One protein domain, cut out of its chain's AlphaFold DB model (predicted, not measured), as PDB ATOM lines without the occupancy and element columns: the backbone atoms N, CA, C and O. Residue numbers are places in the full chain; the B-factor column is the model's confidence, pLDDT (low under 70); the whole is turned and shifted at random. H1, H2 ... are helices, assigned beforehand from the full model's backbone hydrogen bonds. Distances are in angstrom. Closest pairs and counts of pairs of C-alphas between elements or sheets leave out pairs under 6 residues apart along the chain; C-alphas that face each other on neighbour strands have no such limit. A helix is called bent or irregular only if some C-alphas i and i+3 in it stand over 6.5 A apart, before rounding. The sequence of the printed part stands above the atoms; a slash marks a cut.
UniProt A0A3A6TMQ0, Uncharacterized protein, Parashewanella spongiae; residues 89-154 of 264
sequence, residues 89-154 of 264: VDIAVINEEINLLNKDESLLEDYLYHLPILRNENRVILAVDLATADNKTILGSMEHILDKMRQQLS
ATOM      1  N   VAL A  89       3.502  31.165   8.286       57.91
ATOM      2  CA  VAL A  89       4.927  30.812   8.403       57.91
ATOM      3  C   VAL A  89       5.473  30.399   7.042       57.91
ATOM      4  O   VAL A  89       6.532  30.870   6.645       57.91
ATOM      5  N   ASP A  90       4.730  29.580   6.297       65.19
ATOM      6  CA  ASP A  90       5.124  29.140   4.954       65.19
ATOM      7  C   ASP A  90       5.267  30.326   3.995       65.19
ATOM      8  O   ASP A  90       6.228  30.409   3.237       65.19
ATOM      9  N   ILE A  91       4.344  31.288   4.078       70.88
ATOM     10  CA  ILE A  91       4.409  32.534   3.308       70.88
ATOM     11  C   ILE A  91       5.648  33.350   3.699       70.88
ATOM     12  O   ILE A  91       6.318  33.897   2.826       70.88
ATOM     13  N   ALA A  92       5.982  33.417   4.992       64.44
ATOM     14  CA  ALA A  92       7.175  34.120   5.455       64.44
ATOM     15  C   ALA A  92       8.473  33.467   4.944       64.44
ATOM     16  O   ALA A  92       9.363  34.189   4.501       64.44
ATOM     17  N   VAL A  93       8.552  32.128   4.944       64.50
ATOM     18  CA  VAL A  93       9.677  31.356   4.375       64.50
ATOM     19  C   VAL A  93       9.853  31.684   2.896       64.50
ATOM     20  O   VAL A  93      10.929  32.095   2.474       64.50
ATOM     21  N   ILE A  94       8.776  31.555   2.119       70.25
ATOM     22  CA  ILE A  94       8.791  31.817   0.677       70.25
ATOM     23  C   ILE A  94       9.220  33.260   0.396       70.25
ATOM     24  O   ILE A  94      10.019  33.518  -0.502       70.25
ATOM     25  N   ASN A  95       8.729  34.211   1.186       71.44
ATOM     26  CA  ASN A  95       9.123  35.605   1.056       71.44
ATOM     27  C   ASN A  95      10.620  35.812   1.349       71.44
ATOM     28  O   ASN A  95      11.281  36.578   0.654       71.44
ATOM     29  N   GLU A  96      11.181  35.138   2.355       66.69
ATOM     30  CA  GLU A  96      12.618  35.199   2.651       66.69
ATOM     31  C   GLU A  96      13.456  34.611   1.501       66.69
ATOM     32  O   GLU A  96      14.421  35.242   1.073       66.69
ATOM     33  N   GLU A  97      13.043  33.479   0.924       64.50
ATOM     34  CA  GLU A  97      13.688  32.878  -0.254       64.50
ATOM     35  C   GLU A  97      13.652  33.797  -1.480       64.50
ATOM     36  O   GLU A  97      14.680  34.010  -2.124       64.50
ATOM     37  N   ILE A  98      12.496  34.399  -1.776       67.44
ATOM     38  CA  ILE A  98      12.350  35.374  -2.865       67.44
ATOM     39  C   ILE A  98      13.284  36.569  -2.640       67.44
ATOM     40  O   ILE A  98      13.982  36.996  -3.556       67.44
ATOM     41  N   ASN A  99      13.354  37.086  -1.413       66.69
ATOM     42  CA  ASN A  99      14.230  38.209  -1.082       66.69
ATOM     43  C   ASN A  99      15.720  37.861  -1.194       66.69
ATOM     44  O   ASN A  99      16.520  38.730  -1.539       66.69
ATOM     45  N   LEU A 100      16.108  36.616  -0.906       62.06
ATOM     46  CA  LEU A 100      17.475  36.139  -1.123       62.06
ATOM     47  C   LEU A 100      17.807  36.048  -2.617       62.06
ATOM     48  O   LEU A 100      18.891  36.471  -3.008       62.06
ATOM     49  N   LEU A 101      16.871  35.571  -3.444       61.47
ATOM     50  CA  LEU A 101      17.024  35.512  -4.903       61.47
ATOM     51  C   LEU A 101      17.111  36.909  -5.541       61.47
ATOM     52  O   LEU A 101      17.859  37.102  -6.495       61.47
ATOM     53  N   ASN A 102      16.398  37.892  -4.991       59.81
ATOM     54  CA  ASN A 102      16.384  39.270  -5.491       59.81
ATOM     55  C   ASN A 102      17.680  40.060  -5.217       59.81
ATOM     56  O   ASN A 102      17.832  41.158  -5.744       59.81
ATOM     57  N   LYS A 103      18.609  39.547  -4.395       58.69
ATOM     58  CA  LYS A 103      19.906  40.204  -4.133       58.69
ATOM     59  C   LYS A 103      20.945  39.986  -5.242       58.69
ATOM     60  O   LYS A 103      21.950  40.691  -5.244       58.69
ATOM     61  N   ASP A 104      20.701  39.065  -6.174       54.50
ATOM     62  CA  ASP A 104      21.447  38.956  -7.433       54.50
ATOM     63  C   ASP A 104      20.747  39.816  -8.505       54.50
ATOM     64  O   ASP A 104      19.885  39.349  -9.250       54.50
ATOM     65  N   GLU A 105      21.110  41.103  -8.580       53.19
ATOM     66  CA  GLU A 105      20.512  42.105  -9.490       53.19
ATOM     67  C   GLU A 105      20.625  41.758 -10.994       53.19
ATOM     68  O   GLU A 105      19.956  42.374 -11.820       53.19
ATOM     69  N   SER A 106      21.427  40.757 -11.377       52.94
ATOM     70  CA  SER A 106      21.694  40.398 -12.781       52.94
ATOM     71  C   SER A 106      20.596  39.572 -13.471       52.94
ATOM     72  O   SER A 106      20.717  39.275 -14.657       52.94
ATOM     73  N   LEU A 107      19.527  39.191 -12.761       49.25
ATOM     74  CA  LEU A 107      18.456  38.319 -13.279       49.25
ATOM     75  C   LEU A 107      17.097  39.023 -13.448       49.25
ATOM     76  O   LEU A 107      16.084  38.353 -13.676       49.25
ATOM     77  N   LEU A 108      17.061  40.352 -13.302       49.47
ATOM     78  CA  LEU A 108      15.832  41.157 -13.298       49.47
ATOM     79  C   LEU A 108      15.309  41.544 -14.688       49.47
ATOM     80  O   LEU A 108      14.197  42.064 -14.786       49.47
ATOM     81  N   GLU A 109      16.041  41.250 -15.757       47.62
ATOM     82  CA  GLU A 109      15.563  41.510 -17.113       47.62
ATOM     83  C   GLU A 109      14.708  40.318 -17.599       47.62
ATOM     84  O   GLU A 109      15.199  39.255 -17.972       47.62
ATOM     85  N   ASP A 110      13.387  40.515 -17.496       47.56
ATOM     86  CA  ASP A 110      12.348  40.084 -18.453       47.56
ATOM     87  C   ASP A 110      11.260  39.054 -18.086       47.56
ATOM     88  O   ASP A 110      10.312  38.951 -18.859       47.56
ATOM     89  N   TYR A 111      11.229  38.357 -16.936       46.12
ATOM     90  CA  TYR A 111      10.198  37.287 -16.776       46.12
ATOM     91  C   TYR A 111       9.473  37.107 -15.425       46.12
ATOM     92  O   TYR A 111       8.797  36.096 -15.244       46.12
ATOM     93  N   LEU A 112       9.524  38.044 -14.470       45.12
ATOM     94  CA  LEU A 112       9.000  37.787 -13.106       45.12
ATOM     95  C   LEU A 112       7.666  38.443 -12.708       45.12
ATOM     96  O   LEU A 112       7.135  38.103 -11.655       45.12
ATOM     97  N   TYR A 113       7.054  39.300 -13.527       49.06
ATOM     98  CA  TYR A 113       5.798  39.970 -13.132       49.06
ATOM     99  C   TYR A 113       4.531  39.111 -13.258       49.06
ATOM    100  O   TYR A 113       3.445  39.572 -12.907       49.06
ATOM    101  N   HIS A 114       4.633  37.876 -13.758       45.38
ATOM    102  CA  HIS A 114       3.445  37.104 -14.134       45.38
ATOM    103  C   HIS A 114       3.223  35.799 -13.376       45.38
ATOM    104  O   HIS A 114       2.124  35.257 -13.479       45.38
ATOM    105  N   LEU A 115       4.183  35.302 -12.589       52.00
ATOM    106  CA  LEU A 115       3.995  34.068 -11.828       52.00
ATOM    107  C   LEU A 115       4.833  34.086 -10.534       52.00
ATOM    108  O   LEU A 115       6.047  34.284 -10.613       52.00
ATOM    109  N   PRO A 116       4.242  33.825  -9.352       53.19
ATOM    110  CA  PRO A 116       4.993  33.582  -8.123       53.19
ATOM    111  C   PRO A 116       5.597  32.171  -8.187       53.19
ATOM    112  O   PRO A 116       5.075  31.216  -7.608       53.19
ATOM    113  N   ILE A 117       6.653  32.028  -8.991       55.84
ATOM    114  CA  ILE A 117       7.378  30.771  -9.182       55.84
ATOM    115  C   ILE A 117       8.433  30.665  -8.090       55.84
ATOM    116  O   ILE A 117       9.328  31.507  -7.993       55.84
ATOM    117  N   LEU A 118       8.401  29.569  -7.342       59.72
ATOM    118  CA  LEU A 118       9.559  29.113  -6.579       59.72
ATOM    119  C   LEU A 118      10.482  28.390  -7.565       59.72
ATOM    120  O   LEU A 118      10.318  27.194  -7.815       59.72
ATOM    121  N   ARG A 119      11.392  29.143  -8.211       50.44
ATOM    122  CA  ARG A 119      12.196  28.695  -9.376       50.44
ATOM    123  C   ARG A 119      12.916  27.358  -9.161       50.44
ATOM    124  O   ARG A 119      13.080  26.610 -10.116       50.44
ATOM    125  N   ASN A 120      13.295  27.040  -7.925       53.84
ATOM    126  CA  ASN A 120      14.029  25.815  -7.602       53.84
ATOM    127  C   ASN A 120      13.136  24.584  -7.380       53.84
ATOM    128  O   ASN A 120      13.648  23.471  -7.342       53.84
ATOM    129  N   GLU A 121      11.817  24.757  -7.257       58.22
ATOM    130  CA  GLU A 121      10.898  23.666  -6.912       58.22
ATOM    131  C   GLU A 121       9.874  23.349  -8.010       58.22
ATOM    132  O   GLU A 121       9.072  22.431  -7.841       58.22
ATOM    133  N   ASN A 122       9.866  24.085  -9.131       67.69
ATOM    134  CA  ASN A 122       8.811  23.984 -10.152       67.69
ATOM    135  C   ASN A 122       7.396  24.122  -9.546       67.69
ATOM    136  O   ASN A 122       6.443  23.476  -9.987       67.69
ATOM    137  N   ARG A 123       7.269  24.956  -8.506       70.12
ATOM    138  CA  ARG A 123       6.017  25.228  -7.790       70.12
ATOM    139  C   ARG A 123       5.529  26.640  -8.070       70.12
ATOM    140  O   ARG A 123       6.315  27.562  -8.286       70.12
ATOM    141  N   VAL A 124       4.213  26.787  -8.021       75.25
ATOM    142  CA  VAL A 124       3.490  28.044  -8.220       75.25
ATOM    143  C   VAL A 124       2.613  28.316  -7.007       75.25
ATOM    144  O   VAL A 124       1.991  27.400  -6.465       75.25
ATOM    145  N   ILE A 125       2.561  29.574  -6.577       76.44
ATOM    146  CA  ILE A 125       1.638  30.012  -5.527       76.44
ATOM    147  C   ILE A 125       0.334  30.462  -6.182       76.44
ATOM    148  O   ILE A 125       0.335  31.269  -7.111       76.44
ATOM    149  N   LEU A 126      -0.785  29.945  -5.687       80.06
ATOM    150  CA  LEU A 126      -2.118  30.273  -6.177       80.06
ATOM    151  C   LEU A 126      -2.983  30.787  -5.029       80.06
ATOM    152  O   LEU A 126      -2.964  30.234  -3.931       80.06
ATOM    153  N   ALA A 127      -3.760  31.829  -5.309       82.69
ATOM    154  CA  ALA A 127      -4.831  32.284  -4.436       82.69
ATOM    155  C   ALA A 127      -6.151  31.666  -4.907       82.69
ATOM    156  O   ALA A 127      -6.456  31.683  -6.100       82.69
ATOM    157  N   VAL A 128      -6.926  31.122  -3.969       85.56
ATOM    158  CA  VAL A 128      -8.241  30.531  -4.236       85.56
ATOM    159  C   VAL A 128      -9.283  31.317  -3.460       85.56
ATOM    160  O   VAL A 128      -9.189  31.417  -2.238       85.56
ATOM    161  N   ASP A 129     -10.267  31.869  -4.163       84.62
ATOM    162  CA  ASP A 129     -11.408  32.515  -3.523       84.62
ATOM    163  C   ASP A 129     -12.432  31.454  -3.107       84.62
ATOM    164  O   ASP A 129     -13.069  30.816  -3.943       84.62
ATOM    165  N   LEU A 130     -12.560  31.258  -1.796       88.31
ATOM    166  CA  LEU A 130     -13.506  30.314  -1.202       88.31
ATOM    167  C   LEU A 130     -14.881  30.936  -0.926       88.31
ATOM    168  O   LEU A 130     -15.812  30.213  -0.585       88.31
ATOM    169  N   ALA A 131     -15.010  32.262  -1.006       91.75
ATOM    170  CA  ALA A 131     -16.239  32.971  -0.668       91.75
ATOM    171  C   ALA A 131     -17.182  33.102  -1.871       91.75
ATOM    172  O   ALA A 131     -18.400  33.110  -1.689       91.75
ATOM    173  N   THR A 132     -16.636  33.224  -3.084       87.88
ATOM    174  CA  THR A 132     -17.420  33.587  -4.278       87.88
ATOM    175  C   THR A 132     -17.599  32.461  -5.296       87.88
ATOM    176  O   THR A 132     -18.438  32.584  -6.188       87.88
ATOM    177  N   ALA A 133     -16.860  31.357  -5.165       89.69
ATOM    178  CA  ALA A 133     -16.883  30.248  -6.114       89.69
ATOM    179  C   ALA A 133     -17.185  28.911  -5.423       89.69
ATOM    180  O   ALA A 133     -16.675  28.616  -4.344       89.69
ATOM    181  N   ASP A 134     -18.001  28.076  -6.073       91.38
ATOM    182  CA  ASP A 134     -18.206  26.695  -5.637       91.38
ATOM    183  C   ASP A 134     -17.021  25.791  -6.033       91.38
ATOM    184  O   ASP A 134     -16.204  26.116  -6.900       91.38
ATOM    185  N   ASN A 135     -16.936  24.607  -5.417       90.69
ATOM    186  CA  ASN A 135     -15.849  23.656  -5.674       90.69
ATOM    187  C   ASN A 135     -15.724  23.281  -7.159       90.69
ATOM    188  O   ASN A 135     -14.618  23.048  -7.643       90.69
ATOM    189  N   LYS A 136     -16.842  23.206  -7.890       91.75
ATOM    190  CA  LYS A 136     -16.844  22.828  -9.308       91.75
ATOM    191  C   LYS A 136     -16.194  23.915 -10.160       91.75
ATOM    192  O   LYS A 136     -15.393  23.608 -11.038       91.75
ATOM    193  N   THR A 137     -16.526  25.166  -9.875       90.31
ATOM    194  CA  THR A 137     -15.979  26.346 -10.541       90.31
ATOM    195  C   THR A 137     -14.491  26.471 -10.253       90.31
ATOM    196  O   THR A 137     -13.703  26.593 -11.186       90.31
ATOM    197  N   ILE A 138     -14.095  26.329  -8.982       92.12
ATOM    198  CA  ILE A 138     -12.687  26.343  -8.565       92.12
ATOM    199  C   ILE A 138     -11.890  25.273  -9.316       92.12
ATOM    200  O   ILE A 138     -10.856  25.580  -9.903       92.12
ATOM    201  N   LEU A 139     -12.371  24.025  -9.344       90.56
ATOM    202  CA  LEU A 139     -11.675  22.931 -10.026       90.56
ATOM    203  C   LEU A 139     -11.562  23.162 -11.540       90.56
ATOM    204  O   LEU A 139     -10.494  22.925 -12.102       90.56
ATOM    205  N   GLY A 140     -12.613  23.680 -12.185       89.94
ATOM    206  CA  GLY A 140     -12.574  24.024 -13.610       89.94
ATOM    207  C   GLY A 140     -11.584  25.150 -13.926       89.94
ATOM    208  O   GLY A 140     -10.846  25.076 -14.906       89.94
ATOM    209  N   SER A 141     -11.509  26.178 -13.073       89.19
ATOM    210  CA  SER A 141     -10.498  27.236 -13.207       89.19
ATOM    211  C   SER A 141      -9.079  26.709 -12.989       89.19
ATOM    212  O   SER A 141      -8.164  27.106 -13.709       89.19
ATOM    213  N   MET A 142      -8.893  25.797 -12.031       89.50
ATOM    214  CA  MET A 142      -7.595  25.184 -11.746       89.50
ATOM    215  C   MET A 142      -7.070  24.372 -12.928       89.50
ATOM    216  O   MET A 142      -5.906  24.530 -13.278       89.50
ATOM    217  N   GLU A 143      -7.910  23.561 -13.576       87.69
ATOM    218  CA  GLU A 143      -7.521  22.779 -14.759       87.69
ATOM    219  C   GLU A 143      -6.943  23.682 -15.861       87.69
ATOM    220  O   GLU A 143      -5.817  23.476 -16.316       87.69
ATOM    221  N   HIS A 144      -7.649  24.766 -16.197       86.69
ATOM    222  CA  HIS A 144      -7.198  25.715 -17.216       86.69
ATOM    223  C   HIS A 144      -5.892  26.438 -16.838       86.69
ATOM    224  O   HIS A 144      -5.002  26.622 -17.674       86.69
ATOM    225  N   ILE A 145      -5.769  26.864 -15.577       87.19
ATOM    226  CA  ILE A 145      -4.581  27.573 -15.089       87.19
ATOM    227  C   ILE A 145      -3.360  26.647 -15.071       87.19
ATOM    228  O   ILE A 145      -2.277  27.074 -15.473       87.19
ATOM    229  N   LEU A 146      -3.519  25.387 -14.656       86.38
ATOM    230  CA  LEU A 146      -2.429  24.411 -14.597       86.38
ATOM    231  C   LEU A 146      -1.820  24.148 -15.977       86.38
ATOM    232  O   LEU A 146      -0.594  24.137 -16.103       86.38
ATOM    233  N   ASP A 147      -2.645  23.998 -17.014       84.62
ATOM    234  CA  ASP A 147      -2.162  23.797 -18.385       84.62
ATOM    235  C   ASP A 147      -1.391  25.009 -18.901       84.62
ATOM    236  O   ASP A 147      -0.285  24.875 -19.435       84.62
ATOM    237  N   LYS A 148      -1.933  26.209 -18.679       83.25
ATOM    238  CA  LYS A 148      -1.270  27.456 -19.066       83.25
ATOM    239  C   LYS A 148       0.074  27.617 -18.353       83.25
ATOM    240  O   LYS A 148       1.067  27.956 -18.993       83.25
ATOM    241  N   MET A 149       0.129  27.329 -17.052       83.38
ATOM    242  CA  MET A 149       1.361  27.402 -16.264       83.38
ATOM    243  C   MET A 149       2.397  26.376 -16.730       83.38
ATOM    244  O   MET A 149       3.559  26.728 -16.915       83.38
ATOM    245  N   ARG A 150       1.996  25.127 -16.991       83.44
ATOM    246  CA  ARG A 150       2.889  24.091 -17.539       83.44
ATOM    247  C   ARG A 150       3.491  24.505 -18.878       83.44
ATOM    248  O   ARG A 150       4.696  24.356 -19.065       83.44
ATOM    249  N   GLN A 151       2.677  25.064 -19.776       82.56
ATOM    250  CA  GLN A 151       3.140  25.582 -21.067       82.56
ATOM    251  C   GLN A 151       4.130  26.737 -20.894       82.56
ATOM    252  O   GLN A 151       5.214  26.699 -21.471       82.56
ATOM    253  N   GLN A 152       3.793  27.733 -20.072       76.62
ATOM    254  CA  GLN A 152       4.655  28.893 -19.820       76.62
ATOM    255  C   GLN A 152       6.000  28.502 -19.196       76.62
ATOM    256  O   GLN A 152       7.021  29.103 -19.516       76.62
ATOM    257  N   LEU A 153       6.010  27.485 -18.332       75.19
ATOM    258  CA  LEU A 153       7.209  27.010 -17.642       75.19
ATOM    259  C   LEU A 153       7.951  25.899 -18.394       75.19
ATOM    260  O   LEU A 153       8.996  25.449 -17.932       75.19
ATOM    261  N   SER A 154       7.425  25.437 -19.532       81.06
ATOM    262  CA  SER A 154       7.944  24.265 -20.255       81.06
ATOM    263  C   SER A 154       8.064  23.008 -19.372       81.06
ATOM    264  O   SER A 154       8.984  22.206 -19.534       81.06
TER     265      SER A 154
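What this domain is: This is residues 89 to 154 of the 264 residues of an uncharacterized protein of Parashewanella spongiae (UniProt A0A3A6TMQ0). Two separate helices, H1 and H2, run roughly the same way, with a long, mostly irregular loop between them. Residues 117 to 118 pair with residues 123 to 124 in a small antiparallel loop; residues 102 to 114 and residues 131 to 137 stick out. The printed part has 66 residues, with H1 then H2 along it and no named strand; the class is all helix, though under half of the residues are in named elements. It is loose, with a radius of gyration of the C-alphas of 14.4 A and spans of 42 by 29 by 18 A.

How they stand to each other: Begin at H1, residues 89 to 101; it is apart from H2, residues 135 to 153. In both helices every O i to N i+4 pair is within hydrogen-bond range.

Where its parts are: Find C-alpha 89 at (4.927, 30.812, 8.403); from there H1 runs 18.6 A to C-alpha 101. H2 runs 26.2 A from C-alpha 135 to C-alpha 153 at (7.209, 27.010, -17.642).

The domain as a whole: Look at Ser 106 and Asp 134: their C-alphas, the two farthest apart, are 42.8 A apart. The printed part has no cut, and the link from H1 to H2, 33 residues, is long. Confidence is low, with pLDDT under 70, at residues 89 to 90, 92 to 93 and 96 to 122.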